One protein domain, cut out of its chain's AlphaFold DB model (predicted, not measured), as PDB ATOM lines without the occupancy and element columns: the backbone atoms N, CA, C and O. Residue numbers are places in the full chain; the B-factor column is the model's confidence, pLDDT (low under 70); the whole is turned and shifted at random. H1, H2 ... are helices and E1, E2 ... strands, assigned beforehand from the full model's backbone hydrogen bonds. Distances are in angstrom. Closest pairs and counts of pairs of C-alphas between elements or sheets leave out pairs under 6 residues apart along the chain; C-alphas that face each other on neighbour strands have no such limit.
ATOM      1  N   ARG A   3      36.847 -20.303 -12.325       96.81
ATOM      2  CA  ARG A   3      36.895 -19.185 -11.381       96.81
ATOM      3  C   ARG A   3      37.940 -19.471 -10.312       96.81
ATOM      4  O   ARG A   3      38.062 -20.600  -9.837       96.81
ATOM      5  N   ILE A   4      38.678 -18.441  -9.929       98.00
ATOM      6  CA  ILE A   4      39.532 -18.433  -8.742       98.00
ATOM      7  C   ILE A   4      39.235 -17.185  -7.917       98.00
ATOM      8  O   ILE A   4      38.752 -16.175  -8.433       98.00
ATOM      9  N   PHE A   5      39.544 -17.242  -6.629       98.12
ATOM     10  CA  PHE A   5      39.268 -16.163  -5.692       98.12
ATOM     11  C   PHE A   5      40.549 -15.644  -5.051       98.12
ATOM     12  O   PHE A   5      41.466 -16.408  -4.738       98.12
ATOM     13  N   ALA A   6      40.589 -14.335  -4.826       97.62
ATOM     14  CA  ALA A   6      41.616 -13.680  -4.036       97.62
ATOM     15  C   ALA A   6      41.002 -13.059  -2.774       97.62
ATOM     16  O   ALA A   6      40.035 -12.305  -2.858       97.62
ATOM     17  N   ILE A   7      41.562 -13.380  -1.605       95.94
ATOM     18  CA  ILE A   7      41.156 -12.868  -0.291       95.94
ATOM     19  C   ILE A   7      42.424 -12.482   0.478       95.94
ATOM     20  O   ILE A   7      43.185 -13.343   0.925       95.94
ATOM     21  N   GLY A   8      42.652 -11.181   0.663       91.00
ATOM     22  CA  GLY A   8      43.858 -10.680   1.330       91.00
ATOM     23  C   GLY A   8      45.136 -11.094   0.595       91.00
ATOM     24  O   GLY A   8      45.325 -10.740  -0.563       91.00
ATOM     25  N   THR A   9      46.014 -11.841   1.269       92.12
ATOM     26  CA  THR A   9      47.279 -12.344   0.698       92.12
ATOM     27  C   THR A   9      47.129 -13.649  -0.088       92.12
ATOM     28  O   THR A   9      48.076 -14.071  -0.746       92.12
ATOM     29  N   LEU A  10      45.965 -14.303  -0.035       95.31
ATOM     30  CA  LEU A  10      45.689 -15.527  -0.784       95.31
ATOM     31  C   LEU A  10      45.112 -15.149  -2.148       95.31
ATOM     32  O   LEU A  10      44.019 -14.599  -2.197       95.31
ATOM     33  N   THR A  11      45.816 -15.433  -3.243       94.69
ATOM     34  CA  THR A  11      45.455 -14.940  -4.591       94.69
ATOM     35  C   THR A  11      44.892 -16.001  -5.543       94.69
ATOM     36  O   THR A  11      44.409 -15.657  -6.625       94.69
ATOM     37  N   GLU A  12      44.974 -17.278  -5.159       95.50
ATOM     38  CA  GLU A  12      44.639 -18.441  -5.995       95.50
ATOM     39  C   GLU A  12      43.793 -19.465  -5.225       95.50
ATOM     40  O   GLU A  12      44.099 -20.653  -5.164       95.50
ATOM     41  N   ILE A  13      42.725 -19.002  -4.575       97.69
ATOM     42  CA  ILE A  13      41.779 -19.893  -3.900       97.69
ATOM     43  C   ILE A  13      40.899 -20.553  -4.977       97.69
ATOM     44  O   ILE A  13      40.232 -19.828  -5.720       97.69
ATOM     45  N   PRO A  14      40.861 -21.895  -5.077       97.44
ATOM     46  CA  PRO A  14      39.987 -22.576  -6.025       97.44
ATOM     47  C   PRO A  14      38.516 -22.307  -5.715       97.44
ATOM     48  O   PRO A  14      38.139 -22.183  -4.548       97.44
ATOM     49  N   ASP A  15      37.688 -22.266  -6.754       97.75
ATOM     50  CA  ASP A  15      36.245 -22.137  -6.593       97.75
ATOM     51  C   ASP A  15      35.649 -23.331  -5.826       97.75
ATOM     52  O   ASP A  15      35.753 -24.468  -6.297       97.75
ATOM     53  N   PRO A  16      35.026 -23.109  -4.650       97.25
ATOM     54  CA  PRO A  16      34.406 -24.186  -3.886       97.25
ATOM     55  C   PRO A  16      33.075 -24.673  -4.482       97.25
ATOM     56  O   PRO A  16      32.607 -25.741  -4.093       97.25
ATOM     57  N   ALA A  17      32.469 -23.930  -5.415       97.19
ATOM     58  CA  ALA A  17      31.233 -24.287  -6.106       97.19
ATOM     59  C   ALA A  17      31.377 -24.106  -7.632       97.19
ATOM     60  O   ALA A  17      30.676 -23.289  -8.225       97.19
ATOM     61  N   PRO A  18      32.222 -24.902  -8.317       95.31
ATOM     62  CA  PRO A  18      32.526 -24.717  -9.744       95.31
ATOM     63  C   PRO A  18      31.317 -24.902 -10.674       95.31
ATOM     64  O   PRO A  18      31.313 -24.411 -11.798       95.31
ATOM     65  N   LEU A  19      30.291 -25.622 -10.212       95.81
ATOM     66  CA  LEU A  19      29.027 -25.823 -10.928       95.81
ATOM     67  C   LEU A  19      27.906 -24.901 -10.423       95.81
ATOM     68  O   LEU A  19      26.814 -24.908 -10.985       95.81
ATOM     69  N   GLY A  20      28.159 -24.152  -9.347       95.81
ATOM     70  CA  GLY A  20      27.217 -23.224  -8.733       95.81
ATOM     71  C   GLY A  20      27.376 -21.795  -9.244       95.81
ATOM     72  O   GLY A  20      28.237 -21.482 -10.080       95.81
ATOM     73  N   SER A  21      26.532 -20.917  -8.713       97.12
ATOM     74  CA  SER A  21      26.614 -19.477  -8.938       97.12
ATOM     75  C   SER A  21      27.791 -18.850  -8.180       97.12
ATOM     76  O   SER A  21      28.336 -19.438  -7.242       97.12
ATOM     77  N   LEU A  22      28.166 -17.620  -8.551       96.81
ATOM     78  CA  LEU A  22      29.136 -16.831  -7.786       96.81
ATOM     79  C   LEU A  22      28.693 -16.642  -6.326       96.81
ATOM     80  O   LEU A  22      29.530 -16.664  -5.425       96.81
ATOM     81  N   GLN A  23      27.386 -16.507  -6.089       96.62
ATOM     82  CA  GLN A  23      26.823 -16.370  -4.749       96.62
ATOM     83  C   GLN A  23      27.015 -17.646  -3.917       96.62
ATOM     84  O   GLN A  23      27.447 -17.553  -2.771       96.62
ATOM     85  N   ASP A  24      26.787 -18.830  -4.496       97.81
ATOM     86  CA  ASP A  24      27.016 -20.107  -3.801       97.81
ATOM     87  C   ASP A  24      28.491 -20.251  -3.399       97.81
ATOM     88  O   ASP A  24      28.822 -20.624  -2.268       97.81
ATOM     89  N   ALA A  25      29.397 -19.904  -4.320       97.75
ATOM     90  CA  ALA A  25      30.829 -19.900  -4.058       97.75
ATOM     91  C   ALA A  25      31.190 -18.910  -2.939       97.75
ATOM     92  O   ALA A  25      31.928 -19.263  -2.015       97.75
ATOM     93  N   TYR A  26      30.638 -17.694  -2.979       97.00
ATOM     94  CA  TYR A  26      30.843 -16.671  -1.958       97.00
ATOM     95  C   TYR A  26      30.354 -17.132  -0.578       97.00
ATOM     96  O   TYR A  26      31.075 -16.965   0.406       97.00
ATOM     97  N   GLU A  27      29.190 -17.776  -0.481       97.06
ATOM     98  CA  GLU A  27      28.662 -18.292   0.787       97.06
ATOM     99  C   GLU A  27      29.559 -19.376   1.396       97.06
ATOM    100  O   GLU A  27      29.854 -19.334   2.594       97.06
ATOM    101  N   LEU A  28      30.064 -20.307   0.581       97.81
ATOM    102  CA  LEU A  28      31.026 -21.322   1.026       97.81
ATOM    103  C   LEU A  28      32.361 -20.697   1.451       97.81
ATOM    104  O   LEU A  28      32.931 -21.064   2.484       97.81
ATOM    105  N   LEU A  29      32.852 -19.704   0.704       97.25
ATOM    106  CA  LEU A  29      34.040 -18.943   1.094       97.25
ATOM    107  C   LEU A  29      33.810 -18.189   2.405       97.25
ATOM    108  O   LEU A  29      34.697 -18.180   3.249       97.25
ATOM    109  N   ALA A  30      32.625 -17.629   2.634       96.62
ATOM    110  CA  ALA A  30      32.270 -16.899   3.847       96.62
ATOM    111  C   ALA A  30      32.098 -17.807   5.082       96.62
ATOM    112  O   ALA A  30      32.138 -17.332   6.224       96.62
ATOM    113  N   GLN A  31      31.926 -19.117   4.888       96.62
ATOM    114  CA  GLN A  31      32.043 -20.108   5.962       96.62
ATOM    115  C   GLN A  31      33.510 -20.336   6.355       96.62
ATOM    116  O   GLN A  31      33.809 -20.422   7.544       96.62
ATOM    117  N   ARG A  32      34.426 -20.378   5.376       95.94
ATOM    118  CA  ARG A  32      35.870 -20.592   5.598       95.94
ATOM    119  C   ARG A  32      36.625 -19.327   6.022       95.94
ATOM    120  O   ARG A  32      37.577 -19.413   6.793       95.94
ATOM    121  N   PHE A  33      36.205 -18.169   5.527       95.25
ATOM    122  CA  PHE A  33      36.807 -16.857   5.746       95.25
ATOM    123  C   PHE A  33      35.750 -15.890   6.302       95.25
ATOM    124  O   PHE A  33      35.294 -15.001   5.585       95.25
ATOM    125  N   PRO A  34      35.321 -16.030   7.572       94.81
ATOM    126  CA  PRO A  34      34.195 -15.266   8.119       94.81
ATOM    127  C   PRO A  34      34.313 -13.744   7.975       94.81
ATOM    128  O   PRO A  34      33.300 -13.055   7.897       94.81
ATOM    129  N   GLN A  35      35.536 -13.216   7.894       93.19
ATOM    130  CA  GLN A  35      35.805 -11.793   7.721       93.19
ATOM    131  C   GLN A  35      35.246 -11.204   6.415       93.19
ATOM    132  O   GLN A  35      35.000 -10.001   6.368       93.19
ATOM    133  N   ILE A  36      35.013 -12.011   5.372       94.88
ATOM    134  CA  ILE A  36      34.458 -11.510   4.104       94.88
ATOM    135  C   ILE A  36      32.940 -11.322   4.144       94.88
ATOM    136  O   ILE A  36      32.398 -10.717   3.233       94.88
ATOM    137  N   ARG A  37      32.235 -11.789   5.187       94.69
ATOM    138  CA  ARG A  37      30.759 -11.688   5.298       94.69
ATOM    139  C   ARG A  37      30.220 -10.258   5.259       94.69
ATOM    140  O   ARG A  37      29.020 -10.052   5.115       94.69
ATOM    141  N   HIS A  38      31.099  -9.284   5.459       90.25
ATOM    142  CA  HIS A  38      30.781  -7.861   5.443       90.25
ATOM    143  C   HIS A  38      31.189  -7.173   4.130       90.25
ATOM    144  O   HIS A  38      31.105  -5.951   4.041       90.25
ATOM    145  N   SER A  39      31.651  -7.932   3.135       91.75
ATOM    146  CA  SER A  39      31.894  -7.464   1.771       91.75
ATOM    147  C   SER A  39      30.927  -8.108   0.780       91.75
ATOM    148  O   SER A  39      30.125  -8.960   1.143       91.75
ATOM    149  N   ALA A  40      30.976  -7.666  -0.472       90.19
ATOM    150  CA  ALA A  40      30.214  -8.241  -1.570       90.19
ATOM    151  C   ALA A  40      31.148  -8.479  -2.759       90.19
ATOM    152  O   ALA A  40      32.198  -7.838  -2.863       90.19
ATOM    153  N   VAL A  41      30.749  -9.397  -3.631       94.62
ATOM    154  CA  VAL A  41      31.393  -9.665  -4.914       94.62
ATOM    155  C   VAL A  41      30.311  -9.724  -5.984       94.62
ATOM    156  O   VAL A  41      29.244 -10.297  -5.759       94.62
ATOM    157  N   PHE A  42      30.570  -9.111  -7.130       96.12
ATOM    158  CA  PHE A  42      29.650  -9.059  -8.256       96.12
ATOM    159  C   PHE A  42      30.262  -9.739  -9.478       96.12
ATOM    160  O   PHE A  42      31.479  -9.813  -9.628       96.12
ATOM    161  N   GLU A  43      29.417 -10.199 -10.399       96.06
ATOM    162  CA  GLU A  43      29.884 -10.826 -11.644       96.06
ATOM    163  C   GLU A  43      30.772  -9.887 -12.478       96.06
ATOM    164  O   GLU A  43      31.710 -10.328 -13.137       96.06
ATOM    165  N   SER A  44      30.522  -8.575 -12.401       96.81
ATOM    166  CA  SER A  44      31.327  -7.541 -13.057       96.81
ATOM    167  C   SER A  44      32.746  -7.400 -12.503       96.81
ATOM    168  O   SER A  44      33.572  -6.759 -13.146       96.81
ATOM    169  N   ASP A  45      33.037  -7.980 -11.336       95.75
ATOM    170  CA  ASP A  45      34.356  -7.904 -10.701       95.75
ATOM    171  C   ASP A  45      35.336  -8.949 -11.267       95.75
ATOM    172  O   ASP A  45      36.491  -9.018 -10.841       95.75
ATOM    173  N   ALA A  46      34.886  -9.780 -12.216       96.31
ATOM    174  CA  ALA A  46      35.702 -10.791 -12.868       96.31
ATOM    175  C   ALA A  46      36.864 -10.161 -13.652       96.31
ATOM    176  O   ALA A  46      36.670  -9.428 -14.623       96.31
ATOM    177  N   VAL A  47      38.092 -10.517 -13.278       97.44
ATOM    178  CA  VAL A  47      39.308 -10.125 -13.996       97.44
ATOM    179  C   VAL A  47      39.890 -11.347 -14.692       97.44
ATOM    180  O   VAL A  47      40.204 -12.341 -14.037       97.44
ATOM    181  N   ALA A  48      40.057 -11.285 -16.014       97.00
ATOM    182  CA  ALA A  48      40.709 -12.352 -16.769       97.00
ATOM    183  C   ALA A  48      42.161 -12.537 -16.299       97.00
ATOM    184  O   ALA A  48      42.926 -11.575 -16.213       97.00
ATOM    185  N   VAL A  49      42.525 -13.777 -15.980       95.75
ATOM    186  CA  VAL A  49      43.900 -14.167 -15.630       95.75
ATOM    187  C   VAL A  49      44.573 -14.838 -16.821       95.75
ATOM    188  O   VAL A  49      45.737 -14.570 -17.100       95.75
ATOM    189  N   ASP A  50      43.813 -15.672 -17.528       94.44
ATOM    190  CA  ASP A  50      44.187 -16.336 -18.772       94.44
ATOM    191  C   ASP A  50      42.938 -16.528 -19.658       94.44
ATOM    192  O   ASP A  50      41.855 -16.039 -19.333       94.44
ATOM    193  N   GLU A  51      43.078 -17.230 -20.786       93.44
ATOM    194  CA  GLU A  51      42.000 -17.461 -21.764       93.44
ATOM    195  C   GLU A  51      40.782 -18.211 -21.198       93.44
ATOM    196  O   GLU A  51      39.683 -18.129 -21.746       93.44
ATOM    197  N   SER A  52      40.963 -18.961 -20.113       94.88
ATOM    198  CA  SER A  52      39.956 -19.852 -19.541       94.88
ATOM    199  C   SER A  52      39.597 -19.532 -18.092       94.88
ATOM    200  O   SER A  52      38.579 -20.041 -17.617       94.88
ATOM    201  N   THR A  53      40.385 -18.697 -17.410       96.12
ATOM    202  CA  THR A  53      40.296 -18.439 -15.970       96.12
ATOM    203  C   THR A  53      40.030 -16.971 -15.661       96.12
ATOM    204  O   THR A  53      40.729 -16.072 -16.134       96.12
ATOM    205  N   VAL A  54      39.069 -16.733 -14.770       97.50
ATOM    206  CA  VAL A  54      38.816 -15.421 -14.163       97.50
ATOM    207  C   VAL A  54      39.089 -15.439 -12.672       97.50
ATOM    208  O   VAL A  54      38.856 -16.437 -11.987       97.50
ATOM    209  N   ARG A  55      39.557 -14.305 -12.160       98.00
ATOM    210  CA  ARG A  55      39.770 -14.055 -10.742       98.00
ATOM    211  C   ARG A  55      38.748 -13.061 -10.221       98.00
ATOM    212  O   ARG A  55      38.588 -11.987 -10.795       98.00
ATOM    213  N   TYR A  56      38.156 -13.395  -9.084       98.06
ATOM    214  CA  TYR A  56      37.357 -12.479  -8.280       98.06
ATOM    215  C   TYR A  56      38.139 -12.084  -7.029       98.06
ATOM    216  O   TYR A  56      38.543 -12.940  -6.238       98.06
ATOM    217  N   THR A  57      38.362 -10.785  -6.839       97.38
ATOM    218  CA  THR A  57      39.005 -10.267  -5.626       97.38
ATOM    219  C   THR A  57      37.929  -9.880  -4.627       97.38
ATOM    220  O   THR A  57      37.175  -8.943  -4.866       97.38
ATOM    221  N   ILE A  58      37.866 -10.583  -3.498       96.19
ATOM    222  CA  ILE A  58      36.909 -10.288  -2.436       96.19
ATOM    223  C   ILE A  58      37.598  -9.367  -1.423       96.19
ATOM    224  O   ILE A  58      38.585  -9.771  -0.793       96.19
ATOM    225  N   PRO A  59      37.111  -8.128  -1.242       92.06
ATOM    226  CA  PRO A  59      37.761  -7.185  -0.355       92.06
ATOM    227  C   PRO A  59      37.618  -7.631   1.101       92.06
ATOM    228  O   PRO A  59      36.558  -8.082   1.547       92.06
TER     229      PRO A  59
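Overview. This is residues 3 to 59 of the 67 residues of an uncharacterized protein of Marinobacterium lutimaris (UniProt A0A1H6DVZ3). A three-stranded sheet has helix H1 slantwise over one face; short H2 follows, and a long link leads back to the sheet. The 57 printed residues, mixed in class, hold E1, E2, H1, H2 and E3 in chain order; the mixed sheet runs E2 E1 E3. It is compact, radius of gyration of the C-alphas 10.4 A, spanning 31 by 25 by 18 A.

Arrangement. E1, residues 3 to 7, is parallel to E3, residues 53 to 58; N 6 and O 56, 2.9 A apart, are within hydrogen-bond range. E1 and E2, residues 10 to 14, form an antiparallel hairpin, with N 5 and O 13 at 2.8 A. H1, residues 22 to 32, is on the sheet, over E1, at a height over the sheet of 10.1 A. H2, residues 34 to 38, is close to H1 but not clearly touching; their closest C-alphas, of Ala 30 and Arg 37, are 5.6 A apart. H1 has every O i to N i+4 pair within range, H2 0 of 1, with 1 of 2 O i to N i+3 pairs.

Along the chain. E1 begins at C-alpha 3 (36.895, -19.185, -11.381). H1 is 15.4 A long; E3, 16.2 A, ends at C-alpha 58 (36.909, -10.288, -2.436).

Size, cuts and confidence. The printed part has no cut. The H2 to E3 link is long, 14 residues. No printed residue is under 70 in pLDDT.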